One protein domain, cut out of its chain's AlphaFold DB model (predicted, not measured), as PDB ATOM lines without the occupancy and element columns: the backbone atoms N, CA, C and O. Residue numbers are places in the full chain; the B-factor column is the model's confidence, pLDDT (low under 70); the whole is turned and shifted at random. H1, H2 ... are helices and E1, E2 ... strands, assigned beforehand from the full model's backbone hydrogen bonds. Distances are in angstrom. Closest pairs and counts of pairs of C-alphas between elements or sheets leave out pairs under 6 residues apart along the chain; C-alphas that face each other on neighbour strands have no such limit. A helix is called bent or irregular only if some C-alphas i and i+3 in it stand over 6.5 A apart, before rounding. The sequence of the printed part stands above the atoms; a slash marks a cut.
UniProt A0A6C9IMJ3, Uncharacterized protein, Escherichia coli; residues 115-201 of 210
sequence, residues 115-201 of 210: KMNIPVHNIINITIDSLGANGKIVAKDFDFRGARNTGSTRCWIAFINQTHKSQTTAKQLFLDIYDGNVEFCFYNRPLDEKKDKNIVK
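This is residues 115 to 201 of the 210 residues of an uncharacterized protein of Escherichia coli (UniProt A0A6C9IMJ3). A twisted sheet of five strands has one helix, H1, packed along E1 and E2 on one face, two layers that leave E3 to E5 uncovered. The 87 printed residues run H1 E1 E2 E3 E4 E5; the strands form a meander, each the antiparallel neighbour of the one before. The class is mixed; the whole is compact, radius of gyration of the C-alphas 13.0 A, spanning 32 by 28 by 28 A.

H1, residues 115 to 130, is on the sheet at a height of 9.6 A, over E1, residues 137 to 142, and E2, residues 154 to 161. Its closest C-alphas to E1 are Ile 124 and Ala 139, 6.5 A. In H1, 11 of 12 O i to N i+4 pairs are within hydrogen-bond range. Hairpins join E1 and E2 (N 140 to O 158, 2.8 A), E2 and E3, residues 171 to 178 (N 157 to O 175, 2.8 A), E3 and E4, residues 181 to 188 (N 176 to O 183, 2.8 A), and E4 and E5, residues 193 to 200 (N 186 to O 195, 2.9 A).

H1 begins at (-31.505, 32.286, -3.862), is 23.4 A long and irregular, C-alphas 115 and 118 being 7.1 A apart. E2 is 23.1 A long; E5 ends at (-18.361, 33.190, -19.294).

The printed part has no cut. The link E1 to E2 is long, 11 residues. Residues 133 to 135 and 165 to 168 have pLDDT under 70.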
ATOM      1  N   LYS A 115     -32.838  32.473  -3.274       74.06
ATOM      2  CA  LYS A 115     -31.505  32.286  -3.862       74.06
ATOM      3  C   LYS A 115     -31.519  31.611  -5.232       74.06
ATOM      4  O   LYS A 115     -30.564  31.770  -5.985       74.06
ATOM      5  N   MET A 116     -32.568  30.853  -5.559       82.69
ATOM      6  CA  MET A 116     -32.546  29.953  -6.714       82.69
ATOM      7  C   MET A 116     -33.856  29.930  -7.505       82.69
ATOM      8  O   MET A 116     -33.827  30.211  -8.701       82.69
ATOM      9  N   ASN A 117     -35.002  29.652  -6.872       83.94
ATOM     10  CA  ASN A 117     -36.254  29.448  -7.620       83.94
ATOM     11  C   ASN A 117     -36.720  30.721  -8.340       83.94
ATOM     12  O   ASN A 117     -37.090  30.666  -9.514       83.94
ATOM     13  N   ILE A 118     -36.671  31.876  -7.665       88.88
ATOM     14  CA  ILE A 118     -37.040  33.161  -8.275       88.88
ATOM     15  C   ILE A 118     -36.107  33.502  -9.456       88.88
ATOM     16  O   ILE A 118     -36.624  33.745 -10.550       88.88
ATOM     17  N   PRO A 119     -34.765  33.473  -9.308       92.38
ATOM     18  CA  PRO A 119     -33.865  33.706 -10.434       92.38
ATOM     19  C   PRO A 119     -34.075  32.777 -11.633       92.38
ATOM     20  O   PRO A 119     -34.139  33.267 -12.761       92.38
ATOM     21  N   VAL A 120     -34.235  31.467 -11.410       93.19
ATOM     22  CA  VAL A 120     -34.462  30.487 -12.488       93.19
ATOM     23  C   VAL A 120     -35.734  30.816 -13.267       93.19
ATOM     24  O   VAL A 120     -35.698  30.906 -14.496       93.19
ATOM     25  N   HIS A 121     -36.851  31.055 -12.577       91.94
ATOM     26  CA  HIS A 121     -38.113  31.383 -13.240       91.94
ATOM     27  C   HIS A 121     -38.064  32.730 -13.973       91.94
ATOM     28  O   HIS A 121     -38.604  32.840 -15.074       91.94
ATOM     29  N   ASN A 122     -37.382  33.737 -13.420       93.31
ATOM     30  CA  ASN A 122     -37.197  35.022 -14.097       93.31
ATOM     31  C   ASN A 122     -36.406  34.863 -15.402       93.31
ATOM     32  O   ASN A 122     -36.824  35.379 -16.436       93.31
ATOM     33  N   ILE A 123     -35.303  34.107 -15.373       94.19
ATOM     34  CA  ILE A 123     -34.500  33.795 -16.566       94.19
ATOM     35  C   ILE A 123     -35.356  33.088 -17.620       94.19
ATOM     36  O   ILE A 123     -35.302  33.450 -18.796       94.19
ATOM     37  N   ILE A 124     -36.160  32.102 -17.209       93.19
ATOM     38  CA  ILE A 124     -37.056  31.373 -18.112       93.19
ATOM     39  C   ILE A 124     -38.037  32.321 -18.800       93.19
ATOM     40  O   ILE A 124     -38.118  32.309 -20.027       93.19
ATOM     41  N   ASN A 125     -38.753  33.137 -18.023       91.81
ATOM     42  CA  ASN A 125     -39.790  34.022 -18.545       91.81
ATOM     43  C   ASN A 125     -39.202  35.048 -19.519       91.81
ATOM     44  O   ASN A 125     -39.636  35.109 -20.665       91.81
ATOM     45  N   ILE A 126     -38.131  35.744 -19.116       92.12
ATOM     46  CA  ILE A 126     -37.453  36.737 -19.965       92.12
ATOM     47  C   ILE A 126     -36.966  36.102 -21.274       92.12
ATOM     48  O   ILE A 126     -37.114  36.692 -22.345       92.12
ATOM     49  N   THR A 127     -36.413  34.885 -21.218       91.00
ATOM     50  CA  THR A 127     -35.919  34.190 -22.417       91.00
ATOM     51  C   THR A 127     -37.061  33.802 -23.354       91.00
ATOM     52  O   THR A 127     -36.958  34.004 -24.563       91.00
ATOM     53  N   ILE A 128     -38.155  33.241 -22.827       89.31
ATOM     54  CA  ILE A 128     -39.314  32.839 -23.640       89.31
ATOM     55  C   ILE A 128     -39.946  34.059 -24.318       89.31
ATOM     56  O   ILE A 128     -40.219  33.999 -25.522       89.31
ATOM     57  N   ASP A 129     -40.115  35.154 -23.575       88.88
ATOM     58  CA  ASP A 129     -40.687  36.401 -24.084       88.88
ATOM     59  C   ASP A 129     -39.790  37.011 -25.173       88.88
ATOM     60  O   ASP A 129     -40.267  37.345 -26.259       88.88
ATOM     61  N   SER A 130     -38.471  37.046 -24.942       87.00
ATOM     62  CA  SER A 130     -37.483  37.568 -25.903       87.00
ATOM     63  C   SER A 130     -37.425  36.765 -27.205       87.00
ATOM     64  O   SER A 130     -37.176  37.319 -28.275       87.00
ATOM     65  N   LEU A 131     -37.672  35.453 -27.145       84.38
ATOM     66  CA  LEU A 131     -37.726  34.595 -28.331       84.38
ATOM     67  C   LEU A 131     -39.033  34.761 -29.129       84.38
ATOM     68  O   LEU A 131     -39.154  34.182 -30.211       84.38
ATOM     69  N   GLY A 132     -40.023  35.504 -28.613       80.19
ATOM     70  CA  GLY A 132     -41.318  35.725 -29.269       80.19
ATOM     71  C   GLY A 132     -42.090  34.428 -29.536       80.19
ATOM     72  O   GLY A 132     -42.913  34.347 -30.451       80.19
ATOM     73  N   ALA A 133     -41.791  33.372 -28.779       68.69
ATOM     74  CA  ALA A 133     -42.165  32.002 -29.106       68.69
ATOM     75  C   ALA A 133     -43.402  31.523 -28.333       68.69
ATOM     76  O   ALA A 133     -43.469  30.351 -27.954       68.69
ATOM     77  N   ASN A 134     -44.371  32.417 -28.102       68.38
ATOM     78  CA  ASN A 134     -45.558  32.188 -27.273       68.38
ATOM     79  C   ASN A 134     -46.207  30.822 -27.554       68.38
ATOM     80  O   ASN A 134     -46.735  30.570 -28.639       68.38
ATOM     81  N   GLY A 135     -46.122  29.923 -26.567       69.50
ATOM     82  CA  GLY A 135     -46.686  28.570 -26.614       69.50
ATOM     83  C   GLY A 135     -45.919  27.541 -27.457       69.50
ATOM     84  O   GLY A 135     -46.358  26.403 -27.549       69.50
ATOM     85  N   LYS A 136     -44.787  27.900 -28.075       82.19
ATOM     86  CA  LYS A 136     -43.955  26.996 -28.895       82.19
ATOM     87  C   LYS A 136     -42.679  26.542 -28.197       82.19
ATOM     88  O   LYS A 136     -42.066  25.580 -28.648       82.19
ATOM     89  N   ILE A 137     -42.273  27.204 -27.117       86.81
ATOM     90  CA  ILE A 137     -41.112  26.822 -26.309       86.81
ATOM     91  C   ILE A 137     -41.573  26.424 -24.910       86.81
ATOM     92  O   ILE A 137     -42.486  27.020 -24.344       86.81
ATOM     93  N   VAL A 138     -40.964  25.378 -24.361       88.38
ATOM     94  CA  VAL A 138     -41.074  25.005 -22.948       88.38
ATOM     95  C   VAL A 138     -39.685  24.992 -22.331       88.38
ATOM     96  O   VAL A 138     -38.737  24.520 -22.960       88.38
ATOM     97  N   ALA A 139     -39.563  25.492 -21.106       90.88
ATOM     98  CA  ALA A 139     -38.345  25.352 -20.326       90.88
ATOM     99  C   ALA A 139     -38.405  24.103 -19.439       90.88
ATOM    100  O   ALA A 139     -39.454  23.736 -18.901       90.88
ATOM    101  N   LYS A 140     -37.261  23.440 -19.303       91.25
ATOM    102  CA  LYS A 140     -36.986  22.432 -18.283       91.25
ATOM    103  C   LYS A 140     -35.774  22.880 -17.503       91.25
ATOM    104  O   LYS A 140     -34.752  23.181 -18.108       91.25
ATOM    105  N   ASP A 141     -35.883  22.889 -16.194       91.62
ATOM    106  CA  ASP A 141     -34.819  23.299 -15.301       91.62
ATOM    107  C   ASP A 141     -34.407  22.166 -14.362       91.62
ATOM    108  O   ASP A 141     -35.132  21.197 -14.113       91.62
ATOM    109  N   PHE A 142     -33.187  22.298 -13.874       90.50
ATOM    110  CA  PHE A 142     -32.612  21.500 -12.815       90.50
ATOM    111  C   PHE A 142     -31.780  22.433 -11.965       90.50
ATOM    112  O   PHE A 142     -30.999  23.234 -12.480       90.50
ATOM    113  N   ASP A 143     -31.936  22.323 -10.663       88.50
ATOM    114  CA  ASP A 143     -31.422  23.311  -9.741       88.50
ATOM    115  C   ASP A 143     -30.468  22.678  -8.715       88.50
ATOM    116  O   ASP A 143     -30.131  21.489  -8.782       88.50
ATOM    117  N   PHE A 144     -30.009  23.473  -7.749       89.00
ATOM    118  CA  PHE A 144     -29.035  23.029  -6.752       89.00
ATOM    119  C   PHE A 144     -29.592  21.990  -5.759       89.00
ATOM    120  O   PHE A 144     -28.819  21.425  -4.985       89.00
ATOM    121  N   ARG A 145     -30.895  21.652  -5.799       86.38
ATOM    122  CA  ARG A 145     -31.451  20.507  -5.048       86.38
ATOM    123  C   ARG A 145     -30.983  19.170  -5.599       86.38
ATOM    124  O   ARG A 145     -30.952  18.179  -4.867       86.38
ATOM    125  N   GLY A 146     -30.591  19.138  -6.869       84.62
ATOM    126  CA  GLY A 146     -30.101  17.938  -7.520       84.62
ATOM    127  C   GLY A 146     -31.165  16.862  -7.740       84.62
ATOM    128  O   GLY A 146     -32.337  16.981  -7.374       84.62
ATOM    129  N   ALA A 147     -30.745  15.753  -8.348       80.81
ATOM    130  CA  ALA A 147     -31.634  14.627  -8.585       80.81
ATOM    131  C   ALA A 147     -32.038  13.993  -7.248       80.81
ATOM    132  O   ALA A 147     -31.189  13.712  -6.412       80.81
ATOM    133  N   ARG A 148     -33.336  13.726  -7.059       79.69
ATOM    134  CA  ARG A 148     -33.872  13.090  -5.841       79.69
ATOM    135  C   ARG A 148     -33.543  13.841  -4.547       79.69
ATOM    136  O   ARG A 148     -33.539  13.210  -3.491       79.69
ATOM    137  N   ASN A 149     -33.323  15.157  -4.607       78.12
ATOM    138  CA  ASN A 149     -33.068  15.961  -3.417       78.12
ATOM    139  C   ASN A 149     -31.810  15.479  -2.661       78.12
ATOM    140  O   ASN A 149     -31.880  15.257  -1.450       78.12
ATOM    141  N   THR A 150     -30.681  15.308  -3.363       85.06
ATOM    142  CA  THR A 150     -29.360  14.970  -2.781       85.06
ATOM    143  C   THR A 150     -28.310  16.070  -2.968       85.06
ATOM    144  O   THR A 150     -27.125  15.838  -2.740       85.06
ATOM    145  N   GLY A 151     -28.730  17.255  -3.405       88.19
ATOM    146  CA  GLY A 151     -27.857  18.381  -3.704       88.19
ATOM    147  C   GLY A 151     -27.192  18.280  -5.077       88.19
ATOM    148  O   GLY A 151     -26.933  17.202  -5.611       88.19
ATOM    149  N   SER A 152     -26.920  19.440  -5.663       90.56
ATOM    150  CA  SER A 152     -26.150  19.619  -6.893       90.56
ATOM    151  C   SER A 152     -25.304  20.881  -6.769       90.56
ATOM    152  O   SER A 152     -25.706  21.826  -6.100       90.56
ATOM    153  N   THR A 153     -24.150  20.909  -7.432       90.75
ATOM    154  CA  THR A 153     -23.313  22.112  -7.594       90.75
ATOM    155  C   THR A 153     -23.568  22.834  -8.917       90.75
ATOM    156  O   THR A 153     -22.830  23.745  -9.293       90.75
ATOM    157  N   ARG A 154     -24.609  22.409  -9.638       92.44
ATOM    158  CA  ARG A 154     -24.990  22.915 -10.954       92.44
ATOM    159  C   ARG A 154     -26.471  23.241 -11.017       92.44
ATOM    160  O   ARG A 154     -27.283  22.489 -10.472       92.44
ATOM    161  N   CYS A 155     -26.790  24.288 -11.766       94.12
ATOM    162  CA  CYS A 155     -28.135  24.631 -12.197       94.12
ATOM    163  C   CYS A 155     -28.140  24.755 -13.721       94.12
ATOM    164  O   CYS A 155     -27.277  25.424 -14.278       94.12
ATOM    165  N   TRP A 156     -29.090  24.121 -14.402       94.88
ATOM    166  CA  TRP A 156     -29.221  24.246 -15.848       94.88
ATOM    167  C   TRP A 156     -30.667  24.448 -16.274       94.88
ATOM    168  O   TRP A 156     -31.600  24.019 -15.598       94.88
ATOM    169  N   ILE A 157     -30.838  25.093 -17.425       95.06
ATOM    170  CA  ILE A 157     -32.123  25.379 -18.052       95.06
ATOM    171  C   ILE A 157     -32.031  24.983 -19.526       95.06
ATOM    172  O   ILE A 157     -31.138  25.414 -20.255       95.06
ATOM    173  N   ALA A 158     -32.968  24.156 -19.969       93.38
ATOM    174  CA  ALA A 158     -33.127  23.721 -21.344       93.38
ATOM    175  C   ALA A 158     -34.422  24.296 -21.923       93.38
ATOM    176  O   ALA A 158     -35.516  23.961 -21.469       93.38
ATOM    177  N   PHE A 159     -34.306  25.113 -22.963       91.75
ATOM    178  CA  PHE A 159     -35.433  25.631 -23.732       91.75
ATOM    179  C   PHE A 159     -35.660  24.746 -24.954       91.75
ATOM    180  O   PHE A 159     -34.776  24.562 -25.794       91.75
ATOM    181  N   ILE A 160     -36.854  24.170 -25.036       89.12
ATOM    182  CA  ILE A 160     -37.196  23.101 -25.966       89.12
ATOM    183  C   ILE A 160     -38.352  23.556 -26.845       89.12
ATOM    184  O   ILE A 160     -39.381  24.004 -26.342       89.12
ATOM    185  N   ASN A 161     -38.218  23.374 -28.156       82.62
ATOM    186  CA  ASN A 161     -39.333  23.559 -29.076       82.62
ATOM    187  C   ASN A 161     -40.380  22.442 -28.876       82.62
ATOM    188  O   ASN A 161     -40.091  21.258 -29.066       82.62
ATOM    189  N   GLN A 162     -41.605  22.832 -28.523       78.19
ATOM    190  CA  GLN A 162     -42.734  21.950 -28.224       78.19
ATOM    191  C   GLN A 162     -43.231  21.143 -29.432       78.19
ATOM    192  O   GLN A 162     -43.979  20.187 -29.255       78.19
ATOM    193  N   THR A 163     -42.801  21.457 -30.662       75.88
ATOM    194  CA  THR A 163     -43.111  20.614 -31.831       75.88
ATOM    195  C   THR A 163     -42.415  19.247 -31.787       75.88
ATOM    196  O   THR A 163     -42.722  18.376 -32.600       75.88
ATOM    197  N   HIS A 164     -41.473  19.036 -30.862       70.25
ATOM    198  CA  HIS A 164     -40.807  17.752 -30.645       70.25
ATOM    199  C   HIS A 164     -41.526  16.909 -29.580       70.25
ATOM    200  O   HIS A 164     -41.986  17.417 -28.563       70.25
ATOM    201  N   LYS A 165     -41.569  15.586 -29.787       62.41
ATOM    202  CA  LYS A 165     -42.283  14.637 -28.907       62.41
ATOM    203  C   LYS A 165     -41.711  14.544 -27.484       62.41
ATOM    204  O   LYS A 165     -42.421  14.112 -26.581       62.41
ATOM    205  N   SER A 166     -40.436  14.877 -27.274       63.88
ATOM    206  CA  SER A 166     -39.776  14.806 -25.963       63.88
ATOM    207  C   SER A 166     -38.514  15.673 -25.899       63.88
ATOM    208  O   SER A 166     -37.892  15.963 -26.920       63.88
ATOM    209  N   GLN A 167     -38.050  15.982 -24.682       64.81
ATOM    210  CA  GLN A 167     -36.767  16.669 -24.462       64.81
ATOM    211  C   GLN A 167     -35.560  15.914 -25.047       64.81
ATOM    212  O   GLN A 167     -34.585  16.527 -25.465       64.81
ATOM    213  N   THR A 168     -35.618  14.581 -25.106       68.44
ATOM    214  CA  THR A 168     -34.523  13.726 -25.595       68.44
ATOM    215  C   THR A 168     -34.379  13.733 -27.114       68.44
ATOM    216  O   THR A 168     -33.357  13.288 -27.624       68.44
ATOM    217  N   THR A 169     -35.386  14.236 -27.834       72.25
ATOM    218  CA  THR A 169     -35.444  14.240 -29.306       72.25
ATOM    219  C   THR A 169     -35.287  15.634 -29.916       72.25
ATOM    220  O   THR A 169     -35.270  15.777 -31.137       72.25
ATOM    221  N   ALA A 170     -35.176  16.664 -29.077       75.94
ATOM    222  CA  ALA A 170     -35.135  18.054 -29.497       75.94
ATOM    223  C   ALA A 170     -33.715  18.625 -29.438       75.94
ATOM    224  O   ALA A 170     -32.928  18.292 -28.549       75.94
ATOM    225  N   LYS A 171     -33.425  19.549 -30.359       82.81
ATOM    226  CA  LYS A 171     -32.363  20.534 -30.149       82.81
ATOM    227  C   LYS A 171     -32.845  21.541 -29.112       82.81
ATOM    228  O   LYS A 171     -34.024  21.901 -29.106       82.81
ATOM    229  N   GLN A 172     -31.940  21.964 -28.248       89.75
ATOM    230  CA  GLN A 172     -32.255  22.792 -27.094       89.75
ATOM    231  C   GLN A 172     -31.365  24.027 -27.118       89.75
ATOM    232  O   GLN A 172     -30.177  23.912 -27.422       89.75
ATOM    233  N   LEU A 173     -31.913  25.188 -26.773       91.75
ATOM    234  CA  LEU A 173     -31.074  26.256 -26.239       91.75
ATOM    235  C   LEU A 173     -30.812  25.899 -24.776       91.75
ATOM    236  O   LEU A 173     -31.752  25.625 -24.031       91.75
ATOM    237  N   PHE A 174     -29.545  25.817 -24.394       93.62
ATOM    238  CA  PHE A 174     -29.137  25.286 -23.100       93.62
ATOM    239  C   PHE A 174     -28.288  26.307 -22.359       93.62
ATOM    240  O   PHE A 174     -27.348  26.842 -22.942       93.62
ATOM    241  N   LEU A 175     -28.618  26.529 -21.092       95.44
ATOM    242  CA  LEU A 175     -27.889  27.352 -20.136       95.44
ATOM    243  C   LEU A 175     -27.456  26.457 -18.968       95.44
ATOM    244  O   LEU A 175     -28.283  25.728 -18.431       95.44
ATOM    245  N   ASP A 176     -26.193  26.516 -18.570       95.94
ATOM    246  CA  ASP A 176     -25.609  25.734 -17.474       95.94
ATOM    247  C   ASP A 176     -24.763  26.653 -16.593       95.94
ATOM    248  O   ASP A 176     -23.890  27.367 -17.084       95.94
ATOM    249  N   ILE A 177     -25.028  26.648 -15.293       96.31
ATOM    250  CA  ILE A 177     -24.371  27.485 -14.293       96.31
ATOM    251  C   ILE A 177     -23.722  26.568 -13.261       96.31
ATOM    252  O   ILE A 177     -24.400  25.797 -12.576       96.31
ATOM    253  N   TYR A 178     -22.397  26.649 -13.149       96.06
ATOM    254  CA  TYR A 178     -21.608  25.777 -12.279       96.06
ATOM    255  C   TYR A 178     -20.285  26.422 -11.869       96.06
ATOM    256  O   TYR A 178     -19.546  26.921 -12.716       96.06
ATOM    257  N   ASP A 179     -19.947  26.359 -10.576       95.31
ATOM    258  CA  ASP A 179     -18.681  26.886 -10.030       95.31
ATOM    259  C   ASP A 179     -18.346  28.302 -10.546       95.31
ATOM    260  O   ASP A 179     -17.259  28.603 -11.040       95.31
ATOM    261  N   GLY A 180     -19.351  29.174 -10.538       95.00
ATOM    262  CA  GLY A 180     -19.225  30.548 -11.005       95.00
ATOM    263  C   GLY A 180     -19.087  30.722 -12.517       95.00
ATOM    264  O   GLY A 180     -18.912  31.850 -12.967       95.00
ATOM    265  N   ASN A 181     -19.145  29.651 -13.305       96.25
ATOM    266  CA  ASN A 181     -19.165  29.714 -14.761       96.25
ATOM    267  C   ASN A 181     -20.604  29.727 -15.266       96.25
ATOM    268  O   ASN A 181     -21.474  29.080 -14.684       96.25
ATOM    269  N   VAL A 182     -20.815  30.409 -16.388       96.38
ATOM    270  CA  VAL A 182     -22.067  30.389 -17.143       96.38
ATOM    271  C   VAL A 182     -21.750  29.893 -18.540       96.38
ATOM    272  O   VAL A 182     -20.946  30.483 -19.256       96.38
ATOM    273  N   GLU A 183     -22.354  28.782 -18.919       95.19
ATOM    274  CA  GLU A 183     -22.215  28.166 -20.226       95.19
ATOM    275  C   GLU A 183     -23.550  28.234 -20.956       95.19
ATOM    276  O   GLU A 183     -24.578  27.843 -20.412       95.19
ATOM    277  N   PHE A 184     -23.533  28.689 -22.205       93.81
ATOM    278  CA  PHE A 184     -24.707  28.667 -23.068       93.81
ATOM    279  C   PHE A 184     -24.351  28.119 -24.446       93.81
ATOM    280  O   PHE A 184     -23.262  28.359 -24.972       93.81
ATOM    281  N   CYS A 185     -25.240  27.299 -25.002       93.50
ATOM    282  CA  CYS A 185     -24.986  26.581 -26.250       93.50
ATOM    283  C   CYS A 185     -26.280  26.077 -26.900       93.50
ATOM    284  O   CYS A 185     -27.330  25.993 -26.254       93.50
ATOM    285  N   PHE A 186     -26.180  25.636 -28.154       91.88
ATOM    286  CA  PHE A 186     -27.187  24.767 -28.757       91.88
ATOM    287  C   PHE A 186     -26.855  23.308 -28.458       91.88
ATOM    288  O   PHE A 186     -25.866  22.762 -28.950       91.88
ATOM    289  N   TYR A 187     -27.704  22.650 -27.676       90.62
ATOM    290  CA  TYR A 187     -27.515  21.263 -27.289       90.62
ATOM    291  C   TYR A 187     -28.369  20.323 -28.143       90.62
ATOM    292  O   TYR A 187     -29.601  20.317 -28.091       90.62
ATOM    293  N   ASN A 188     -27.703  19.503 -28.948       87.25
ATOM    294  CA  ASN A 188     -28.303  18.427 -29.717       87.25
ATOM    295  C   ASN A 188     -28.391  17.171 -28.845       87.25
ATOM    296  O   ASN A 188     -27.537  16.286 -28.916       87.25
ATOM    297  N   ARG A 189     -29.437  17.104 -28.015       82.69
ATOM    298  CA  ARG A 189     -29.619  16.016 -27.048       82.69
ATOM    299  C   ARG A 189     -29.586  14.605 -27.665       82.69
ATOM    300  O   ARG A 189     -28.970  13.747 -27.039       82.69
ATOM    301  N   PRO A 190     -30.160  14.344 -28.860       83.25
ATOM    302  CA  PRO A 190     -30.065  13.035 -29.518       83.25
ATOM    303  C   PRO A 190     -28.645  12.527 -29.777       83.25
ATOM    304  O   PRO A 190     -28.415  11.324 -29.700       83.25
ATOM    305  N   LEU A 191     -27.718  13.427 -30.118       87.62
ATOM    306  CA  LEU A 191     -26.322  13.087 -30.422       87.62
ATOM    307  C   LEU A 191     -25.376  13.385 -29.255       87.62
ATOM    308  O   LEU A 191     -24.171  13.216 -29.395       87.62
ATOM    309  N   ASP A 192     -25.919  13.860 -28.133       87.62
ATOM    310  CA  ASP A 192     -25.159  14.356 -26.985       87.62
ATOM    311  C   ASP A 192     -24.086  15.403 -27.358       87.62
ATOM    312  O   ASP A 192     -22.983  15.427 -26.821       87.62
ATOM    313  N   GLU A 193     -24.412  16.293 -28.300       90.06
ATOM    314  CA  GLU A 193     -23.458  17.235 -28.901       90.06
ATOM    315  C   GLU A 193     -23.821  18.688 -28.560       90.06
ATOM    316  O   GLU A 193     -24.945  19.129 -28.809       90.06
ATOM    317  N   LYS A 194     -22.863  19.461 -28.032       90.88
ATOM    318  CA  LYS A 194     -23.009  20.904 -27.773       90.88
ATOM    319  C   LYS A 194     -22.337  21.716 -28.883       90.88
ATOM    320  O   LYS A 194     -21.146  21.542 -29.130       90.88
ATOM    321  N   LYS A 195     -23.091  22.613 -29.523       91.12
ATOM    322  CA  LYS A 195     -22.631  23.530 -30.580       91.12
ATOM    323  C   LYS A 195     -22.675  24.975 -30.112       91.12
ATOM    324  O   LYS A 195     -23.457  25.299 -29.222       91.12
ATOM    325  N   ASP A 196     -21.843  25.815 -30.724       89.75
ATOM    326  CA  ASP A 196     -21.744  27.252 -30.433       89.75
ATOM    327  C   ASP A 196     -21.599  27.512 -28.932       89.75
ATOM    328  O   ASP A 196     -22.327  28.284 -28.311       89.75
ATOM    329  N   LYS A 197     -20.686  26.745 -28.330       91.75
ATOM    330  CA  LYS A 197     -20.453  26.747 -26.898       91.75
ATOM    331  C   LYS A 197     -19.763  28.044 -26.495       91.75
ATOM    332  O   LYS A 197     -18.591  28.235 -26.806       91.75
ATOM    333  N   ASN A 198     -20.458  28.850 -25.709       92.81
ATOM    334  CA  ASN A 198     -19.902  30.030 -25.066       92.81
ATOM    335  C   ASN A 198     -19.811  29.792 -23.562       92.81
ATOM    336  O   ASN A 198     -20.692  29.169 -22.968       92.81
ATOM    337  N   ILE A 199     -18.713  30.241 -22.953       93.69
ATOM    338  CA  ILE A 199     -18.493  30.111 -21.512       93.69
ATOM    339  C   ILE A 199     -17.988  31.442 -20.971       93.69
ATOM    340  O   ILE A 199     -16.844  31.821 -21.226       93.69
ATOM    341  N   VAL A 200     -18.803  32.090 -20.147       94.25
ATOM    342  CA  VAL A 200     -18.361  33.190 -19.294       94.25
ATOM    343  C   VAL A 200     -17.772  32.578 -18.030       94.25
ATOM    344  O   VAL A 200     -18.439  31.844 -17.297       94.25
ATOM    345  N   LYS A 201     -16.478  32.815 -17.809       94.25
ATOM    346  CA  LYS A 201     -15.743  32.220 -16.692       94.25
ATOM    347  C   LYS A 201     -15.987  32.970 -15.391       94.25
ATOM    348  O   LYS A 201     -16.189  34.185 -15.382       94.25
TER     349      LYS A 201